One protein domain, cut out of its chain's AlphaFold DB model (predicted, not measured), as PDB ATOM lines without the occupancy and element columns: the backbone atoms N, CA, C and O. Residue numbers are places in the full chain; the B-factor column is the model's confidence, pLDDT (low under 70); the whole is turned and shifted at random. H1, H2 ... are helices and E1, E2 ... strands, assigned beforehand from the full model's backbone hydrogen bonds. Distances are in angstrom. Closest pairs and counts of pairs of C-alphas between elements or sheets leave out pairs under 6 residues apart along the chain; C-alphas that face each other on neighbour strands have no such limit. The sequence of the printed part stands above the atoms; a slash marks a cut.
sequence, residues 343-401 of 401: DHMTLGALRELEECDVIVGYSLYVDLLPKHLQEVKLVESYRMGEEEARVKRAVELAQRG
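AT A GLANCE: This is residues 343 to 401 of the 401 residues of the protein "Cobalamin biosynthesis protein CbiG" of Thermanaerovibrio velox DSM 12556 (UniProt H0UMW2). Two short parallel strands, E1 and E2, lie side by side in the middle; the long last helix, H4, packs along one side of this pair, mostly beside E1. Three short helices are placed away from H4: H2 and H3 in the crossover between the strands, and H1 near H3. The printed part has 59 residues, with four named helices and two named strands in the order H1, E1, H2, H3, E2, H4, mixed in class. It is compact, with a radius of gyration of the C-alphas of 11.6 A, and spans 30 by 27 by 20 A.

HOW THE PARTS SIT: H1, residues 347 to 355, is close to but not clearly touching H3, residues 371 to 376: the closest C-alphas, of Glu 354 and Leu 373, are 6.9 A apart. They run the same way at a shallow tilt of 34 degrees, only just short of steep. E1, residues 358 to 362, is parallel to E2, residues 378 to 382, at 20 degrees; N 359 and O 378, 2.8 A apart, are within hydrogen-bond range. With H2, residues 363 to 367, and H3 between them, the strands form a strand-helix-strand unit, two parallel neighbour strands joined through helices, with a right-handed crossover. The closest C-alphas of H2 and E2, of Ser 363 and Ser 381, are 4.9 A apart. H4, residues 387 to 400, comes closest to E1 at the C-alphas of Ala 394 and Val 360, 6.1 A apart. In all four helices every O i to N i+4 pair is within hydrogen-bond range.

IN THESE COORDINATES: H1 begins at C-alpha 347 (203.796, 228.180, 225.136) and is 12.3 A long. E1 and E2 are each 13.4 A long. H4, 20.2 A long, ends at C-alpha 400 (221.514, 247.323, 217.323).

THE WHOLE: The C-alphas farthest apart, of Asp 343 and Arg 400, are 33.0 A apart. The printed part has no cut, its five links are tight, and no printed residue has pLDDT under 70.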
ATOM      1  N   ASP A 343     202.004 228.974 234.730       84.25
ATOM      2  CA  ASP A 343     200.914 228.024 234.428       84.25
ATOM      3  C   ASP A 343     199.811 228.600 233.525       84.25
ATOM      4  O   ASP A 343     198.962 227.870 233.013       84.25
ATOM      5  N   HIS A 344     199.787 229.919 233.349       86.19
ATOM      6  CA  HIS A 344     198.809 230.630 232.531       86.19
ATOM      7  C   HIS A 344     199.452 231.330 231.331       86.19
ATOM      8  O   HIS A 344     198.759 231.987 230.550       86.19
ATOM      9  N   MET A 345     200.770 231.201 231.176       89.06
ATOM     10  CA  MET A 345     201.493 231.717 230.029       89.06
ATOM     11  C   MET A 345     201.316 230.761 228.851       89.06
ATOM     12  O   MET A 345     201.416 229.542 228.986       89.06
ATOM     13  N   THR A 346     201.061 231.309 227.664       87.06
ATOM     14  CA  THR A 346     201.030 230.476 226.458       87.06
ATOM     15  C   THR A 346     202.430 229.943 226.153       87.06
ATOM     16  O   THR A 346     203.429 230.625 226.385       87.06
ATOM     17  N   LEU A 347     202.512 228.746 225.565       80.19
ATOM     18  CA  LEU A 347     203.796 228.180 225.136       80.19
ATOM     19  C   LEU A 347     204.525 229.093 224.139       80.19
ATOM     20  O   LEU A 347     205.745 229.189 224.195       80.19
ATOM     21  N   GLY A 348     203.793 229.786 223.261       82.38
ATOM     22  CA  GLY A 348     204.379 230.751 222.326       82.38
ATOM     23  C   GLY A 348     205.024 231.944 223.037       82.38
ATOM     24  O   GLY A 348     206.158 232.293 222.728       82.38
ATOM     25  N   ALA A 349     204.344 232.518 224.036       88.19
ATOM     26  CA  ALA A 349     204.896 233.617 224.827       88.19
ATOM     27  C   ALA A 349     206.145 233.194 225.608       88.19
ATOM     28  O   ALA A 349     207.145 233.907 225.595       88.19
ATOM     29  N   LEU A 350     206.106 232.017 226.243       85.75
ATOM     30  CA  LEU A 350     207.253 231.489 226.977       85.75
ATOM     31  C   LEU A 350     208.464 231.283 226.057       85.75
ATOM     32  O   LEU A 350     209.559 231.698 226.414       85.75
ATOM     33  N   ARG A 351     208.266 230.710 224.862       81.88
ATOM     34  CA  ARG A 351     209.343 230.483 223.883       81.88
ATOM     35  C   ARG A 351     209.997 231.783 223.426       81.88
ATOM     36  O   ARG A 351     211.220 231.870 223.432       81.88
ATOM     37  N   GLU A 352     209.204 232.798 223.083       88.19
ATOM     38  CA  GLU A 352     209.757 234.090 222.657       88.19
ATOM     39  C   GLU A 352     210.578 234.734 223.788       88.19
ATOM     40  O   GLU A 352     211.680 235.231 223.562       88.19
ATOM     41  N   LEU A 353     210.088 234.664 225.033       90.31
ATOM     42  CA  LEU A 353     210.816 235.159 226.203       90.31
ATOM     43  C   LEU A 353     212.084 234.340 226.500       90.31
ATOM     44  O   LEU A 353     213.088 234.901 226.935       90.31
ATOM     45  N   GLU A 354     212.063 233.027 226.267       86.25
ATOM     46  CA  GLU A 354     213.218 232.140 226.438       86.25
ATOM     47  C   GLU A 354     214.305 232.365 225.379       86.25
ATOM     48  O   GLU A 354     215.480 232.150 225.678       86.25
ATOM     49  N   GLU A 355     213.951 232.820 224.177       85.81
ATOM     50  CA  GLU A 355     214.893 232.993 223.063       85.81
ATOM     51  C   GLU A 355     215.373 234.427 222.850       85.81
ATOM     52  O   GLU A 355     216.448 234.616 222.274       85.81
ATOM     53  N   CYS A 356     214.642 235.427 223.350       91.31
ATOM     54  CA  CYS A 356     215.091 236.816 223.303       91.31
ATOM     55  C   CYS A 356     216.334 237.050 224.179       91.31
ATOM     56  O   CYS A 356     216.574 236.338 225.159       91.31
ATOM     57  N   ASP A 357     217.119 238.072 223.845       90.81
ATOM     58  CA  ASP A 357     218.274 238.497 224.646       90.81
ATOM     59  C   ASP A 357     217.893 239.587 225.665       90.81
ATOM     60  O   ASP A 357     218.407 239.609 226.792       90.81
ATOM     61  N   VAL A 358     216.939 240.451 225.293       93.94
ATOM     62  CA  VAL A 358     216.442 241.561 226.114       93.94
ATOM     63  C   VAL A 358     214.919 241.533 226.209       93.94
ATOM     64  O   VAL A 358     214.221 241.438 225.202       93.94
ATOM     65  N   ILE A 359     214.404 241.682 227.428       95.25
ATOM     66  CA  ILE A 359     212.986 241.863 227.727       95.25
ATOM     67  C   ILE A 359     212.764 243.325 228.098       95.25
ATOM     68  O   ILE A 359     213.313 243.820 229.082       95.25
ATOM     69  N   VAL A 360     211.923 244.008 227.326       96.06
ATOM     70  CA  VAL A 360     211.544 245.403 227.560       96.06
ATOM     71  C   VAL A 360     210.056 245.450 227.897       96.06
ATOM     72  O   VAL A 360     209.225 245.053 227.081       96.06
ATOM     73  N   GLY A 361     209.691 245.911 229.096       94.69
ATOM     74  CA  GLY A 361     208.315 245.757 229.582       94.69
ATOM     75  C   GLY A 361     207.875 246.757 230.649       94.69
ATOM     76  O   GLY A 361     208.669 247.520 231.190       94.69
ATOM     77  N   TYR A 362     206.572 246.769 230.936       93.56
ATOM     78  CA  TYR A 362     206.015 247.493 232.082       93.56
ATOM     79  C   TYR A 362     206.411 246.779 233.379       93.56
ATOM     80  O   TYR A 362     206.211 245.567 233.461       93.56
ATOM     81  N   SER A 363     206.918 247.502 234.383       91.56
ATOM     82  CA  SER A 363     207.445 246.920 235.628       91.56
ATOM     83  C   SER A 363     206.496 245.900 236.259       91.56
ATOM     84  O   SER A 363     206.924 244.785 236.522       91.56
ATOM     85  N   LEU A 364     205.193 246.200 236.362       89.38
ATOM     86  CA  LEU A 364     204.218 245.263 236.938       89.38
ATOM     87  C   LEU A 364     204.192 243.906 236.219       89.38
ATOM     88  O   LEU A 364     204.059 242.877 236.864       89.38
ATOM     89  N   TYR A 365     204.294 243.894 234.889       89.31
ATOM     90  CA  TYR A 365     204.268 242.656 234.107       89.31
ATOM     91  C   TYR A 365     205.621 241.956 234.088       89.31
ATOM     92  O   TYR A 365     205.683 240.731 234.130       89.31
ATOM     93  N   VAL A 366     206.702 242.729 234.052       89.88
ATOM     94  CA  VAL A 366     208.066 242.209 234.121       89.88
ATOM     95  C   VAL A 366     208.306 241.485 235.448       89.88
ATOM     96  O   VAL A 366     208.863 240.392 235.444       89.88
ATOM     97  N   ASP A 367     207.811 242.035 236.557       89.25
ATOM     98  CA  ASP A 367     207.953 241.447 237.893       89.25
ATOM     99  C   ASP A 367     207.234 240.094 238.023       89.25
ATOM    100  O   ASP A 367     207.635 239.252 238.830       89.25
ATOM    101  N   LEU A 368     206.201 239.854 237.205       90.06
ATOM    102  CA  LEU A 368     205.466 238.587 237.164       90.06
ATOM    103  C   LEU A 368     206.182 237.496 236.362       90.06
ATOM    104  O   LEU A 368     205.801 236.329 236.460       90.06
ATOM    105  N   LEU A 369     207.201 237.843 235.571       89.38
ATOM    106  CA  LEU A 369     207.916 236.863 234.763       89.38
ATOM    107  C   LEU A 369     208.563 235.786 235.644       89.38
ATOM    108  O   LEU A 369     209.033 236.085 236.745       89.38
ATOM    109  N   PRO A 370     208.678 234.540 235.155       86.94
ATOM    110  CA  PRO A 370     209.410 233.493 235.855       86.94
ATOM    111  C   PRO A 370     210.809 233.955 236.282       86.94
ATOM    112  O   PRO A 370     211.584 234.441 235.458       86.94
ATOM    113  N   LYS A 371     211.164 233.754 237.561       86.19
ATOM    114  CA  LYS A 371     212.447 234.218 238.131       86.19
ATOM    115  C   LYS A 371     213.664 233.798 237.309       86.19
ATOM    116  O   LYS A 371     214.556 234.605 237.082       86.19
ATOM    117  N   HIS A 372     213.668 232.564 236.807       85.06
ATOM    118  CA  HIS A 372     214.773 232.059 235.994       85.06
ATOM    119  C   HIS A 372     214.996 232.889 234.715       85.06
ATOM    120  O   HIS A 372     216.141 233.074 234.320       85.06
ATOM    121  N   LEU A 373     213.942 233.442 234.096       87.12
ATOM    122  CA  LEU A 373     214.074 234.336 232.940       87.12
ATOM    123  C   LEU A 373     214.648 235.687 233.357       87.12
ATOM    124  O   LEU A 373     215.571 236.183 232.718       87.12
ATOM    125  N   GLN A 374     214.170 236.254 234.466       86.12
ATOM    126  CA  GLN A 374     214.711 237.510 234.996       86.12
ATOM    127  C   GLN A 374     216.210 237.387 235.336       86.12
ATOM    128  O   GLN A 374     216.980 238.327 235.142       86.12
ATOM    129  N   GLU A 375     216.653 236.212 235.787       86.00
ATOM    130  CA  GLU A 375     218.053 235.923 236.108       86.00
ATOM    131  C   GLU A 375     218.946 235.792 234.871       86.00
ATOM    132  O   GLU A 375     220.100 236.217 234.921       86.00
ATOM    133  N   VAL A 376     218.430 235.309 233.738       86.88
ATOM    134  CA  VAL A 376     219.249 235.004 232.545       86.88
ATOM    135  C   VAL A 376     219.048 235.958 231.367       86.88
ATOM    136  O   VAL A 376     219.875 235.964 230.458       86.88
ATOM    137  N   LYS A 377     218.021 236.816 231.397       90.81
ATOM    138  CA  LYS A 377     217.740 237.833 230.363       90.81
ATOM    139  C   LYS A 377     218.098 239.241 230.813       90.81
ATOM    140  O   LYS A 377     218.033 239.543 232.007       90.81
ATOM    141  N   LEU A 378     218.522 240.099 229.888       91.50
ATOM    142  CA  LEU A 378     218.608 241.528 230.181       91.50
ATOM    143  C   LEU A 378     217.179 242.056 230.287       91.50
ATOM    144  O   LEU A 378     216.357 241.781 229.421       91.50
ATOM    145  N   VAL A 379     216.859 242.760 231.367       92.94
ATOM    146  CA  VAL A 379     215.496 243.226 231.630       92.94
ATOM    147  C   VAL A 379     215.523 244.737 231.792       92.94
ATOM    148  O   VAL A 379     216.152 245.248 232.716       92.94
ATOM    149  N   GLU A 380     214.825 245.446 230.909       94.50
ATOM    150  CA  GLU A 380     214.595 246.884 231.020       94.50
ATOM    151  C   GLU A 380     213.117 247.136 231.349       94.50
ATOM    152  O   GLU A 380     212.220 246.919 230.527       94.50
ATOM    153  N   SER A 381     212.857 247.573 232.585       93.50
ATOM    154  CA  SER A 381     211.502 247.840 233.072       93.50
ATOM    155  C   SER A 381     211.182 249.334 233.070       93.50
ATOM    156  O   SER A 381     212.015 250.156 233.443       93.50
ATOM    157  N   TYR A 382     209.961 249.662 232.658       95.62
ATOM    158  CA  TYR A 382     209.431 251.022 232.547       95.62
ATOM    159  C   TYR A 382     208.132 251.136 233.342       95.62
ATOM    160  O   TYR A 382     207.412 250.150 233.489       95.62
ATOM    161  N   ARG A 383     207.790 252.326 233.832       95.25
ATOM    162  CA  ARG A 383     206.571 252.608 234.600       95.25
ATOM    163  C   ARG A 383     205.378 252.916 233.686       95.25
ATOM    164  O   ARG A 383     205.471 252.928 232.460       95.25
ATOM    165  N   MET A 384     204.220 253.116 234.309       92.56
ATOM    166  CA  MET A 384     203.006 253.571 233.627       92.56
ATOM    167  C   MET A 384     203.209 255.011 233.132       92.56
ATOM    168  O   MET A 384     203.728 255.829 233.892       92.56
ATOM    169  N   GLY A 385     202.808 255.317 231.894       93.88
ATOM    170  CA  GLY A 385     203.043 256.625 231.264       93.88
ATOM    171  C   GLY A 385     204.362 256.740 230.485       93.88
ATOM    172  O   GLY A 385     204.642 257.794 229.919       93.88
ATOM    173  N   GLU A 386     205.184 255.682 230.449       95.38
ATOM    174  CA  GLU A 386     206.450 255.629 229.695       95.38
ATOM    175  C   GLU A 386     206.341 254.762 228.423       95.38
ATOM    176  O   GLU A 386     207.327 254.191 227.953       95.38
ATOM    177  N   GLU A 387     205.137 254.613 227.859       95.25
ATOM    178  CA  GLU A 387     204.861 253.694 226.750       95.25
ATOM    179  C   GLU A 387     205.708 253.999 225.507       95.25
ATOM    180  O   GLU A 387     206.307 253.085 224.936       95.25
ATOM    181  N   GLU A 388     205.807 255.270 225.105       96.62
ATOM    182  CA  GLU A 388     206.597 255.678 223.936       96.62
ATOM    183  C   GLU A 388     208.095 255.430 224.137       96.62
ATOM    184  O   GLU A 388     208.764 254.909 223.242       96.62
ATOM    185  N   ALA A 389     208.621 255.750 225.323       96.31
ATOM    186  CA  ALA A 389     210.022 255.517 225.666       96.31
ATOM    187  C   ALA A 389     210.353 254.019 225.627       96.31
ATOM    188  O   ALA A 389     211.343 253.618 225.010       96.31
ATOM    189  N   ARG A 390     209.472 253.188 226.199       95.69
ATOM    190  CA  ARG A 390     209.589 251.727 226.196       95.69
ATOM    191  C   ARG A 390     209.631 251.157 224.776       95.69
ATOM    192  O   ARG A 390     210.497 250.341 224.467       95.69
ATOM    193  N   VAL A 391     208.721 251.590 223.900       95.88
ATOM    194  CA  VAL A 391     208.675 251.122 222.502       95.88
ATOM    195  C   VAL A 391     209.903 251.591 221.729       95.88
ATOM    196  O   VAL A 391     210.547 250.782 221.062       95.88
ATOM    197  N   LYS A 392     210.273 252.872 221.850       97.06
ATOM    198  CA  LYS A 392     211.462 253.425 221.191       97.06
ATOM    199  C   LYS A 392     212.717 252.652 221.581       97.06
ATOM    200  O   LYS A 392     213.529 252.333 220.716       97.06
ATOM    201  N   ARG A 393     212.847 252.306 222.862       96.31
ATOM    202  CA  ARG A 393     213.970 251.522 223.361       96.31
ATOM    203  C   ARG A 393     214.006 250.105 222.791       96.31
ATOM    204  O   ARG A 393     215.064 249.658 222.364       96.31
ATOM    205  N   ALA A 394     212.870 249.409 222.755       96.38
ATOM    206  CA  ALA A 394     212.795 248.065 222.182       96.38
ATOM    207  C   ALA A 394     213.185 248.056 220.691       96.38
ATOM    208  O   ALA A 394     213.919 247.174 220.248       96.38
ATOM    209  N   VAL A 395     212.751 249.070 219.931       96.38
ATOM    210  CA  VAL A 395     213.140 249.248 218.521       96.38
ATOM    211  C   VAL A 395     214.635 249.534 218.389       96.38
ATOM    212  O   VAL A 395     215.294 248.922 217.554       96.38
ATOM    213  N   GLU A 396     215.187 250.423 219.217       95.25
ATOM    214  CA  GLU A 396     216.619 250.737 219.215       95.25
ATOM    215  C   GLU A 396     217.475 249.494 219.494       95.25
ATOM    216  O   GLU A 396     218.463 249.258 218.801       95.25
ATOM    217  N   LEU A 397     217.097 248.685 220.486       94.56
ATOM    218  CA  LEU A 397     217.788 247.437 220.809       94.56
ATOM    219  C   LEU A 397     217.737 246.452 219.636       94.56
ATOM    220  O   LEU A 397     218.780 245.959 219.226       94.56
ATOM    221  N   ALA A 398     216.565 246.250 219.029       94.00
ATOM    222  CA  ALA A 398     216.433 245.380 217.859       94.00
ATOM    223  C   ALA A 398     217.209 245.895 216.628       94.00
ATOM    224  O   ALA A 398     217.671 245.105 215.809       94.00
ATOM    225  N   GLN A 399     217.374 247.212 216.472       92.25
ATOM    226  CA  GLN A 399     218.203 247.792 215.407       92.25
ATOM    227  C   GLN A 399     219.703 247.617 215.660       92.25
ATOM    228  O   GLN A 399     220.472 247.533 214.705       92.25
ATOM    229  N   ARG A 400     220.121 247.577 216.930       89.25
ATOM    230  CA  ARG A 400     221.514 247.323 217.323       89.25
ATOM    231  C   ARG A 400     221.927 245.861 217.148       89.25
ATOM    232  O   ARG A 400     223.129 245.611 217.110       89.25
ATOM    233  N   GLY A 401     220.964 244.944 217.022       88.44
ATOM    234  CA  GLY A 401     221.190 243.503 216.919       88.44
ATOM    235  C   GLY A 401     220.601 242.764 218.098       88.44
ATOM    236  O   GLY A 401     221.246 242.801 219.163       88.44
TER     237      GLY A 401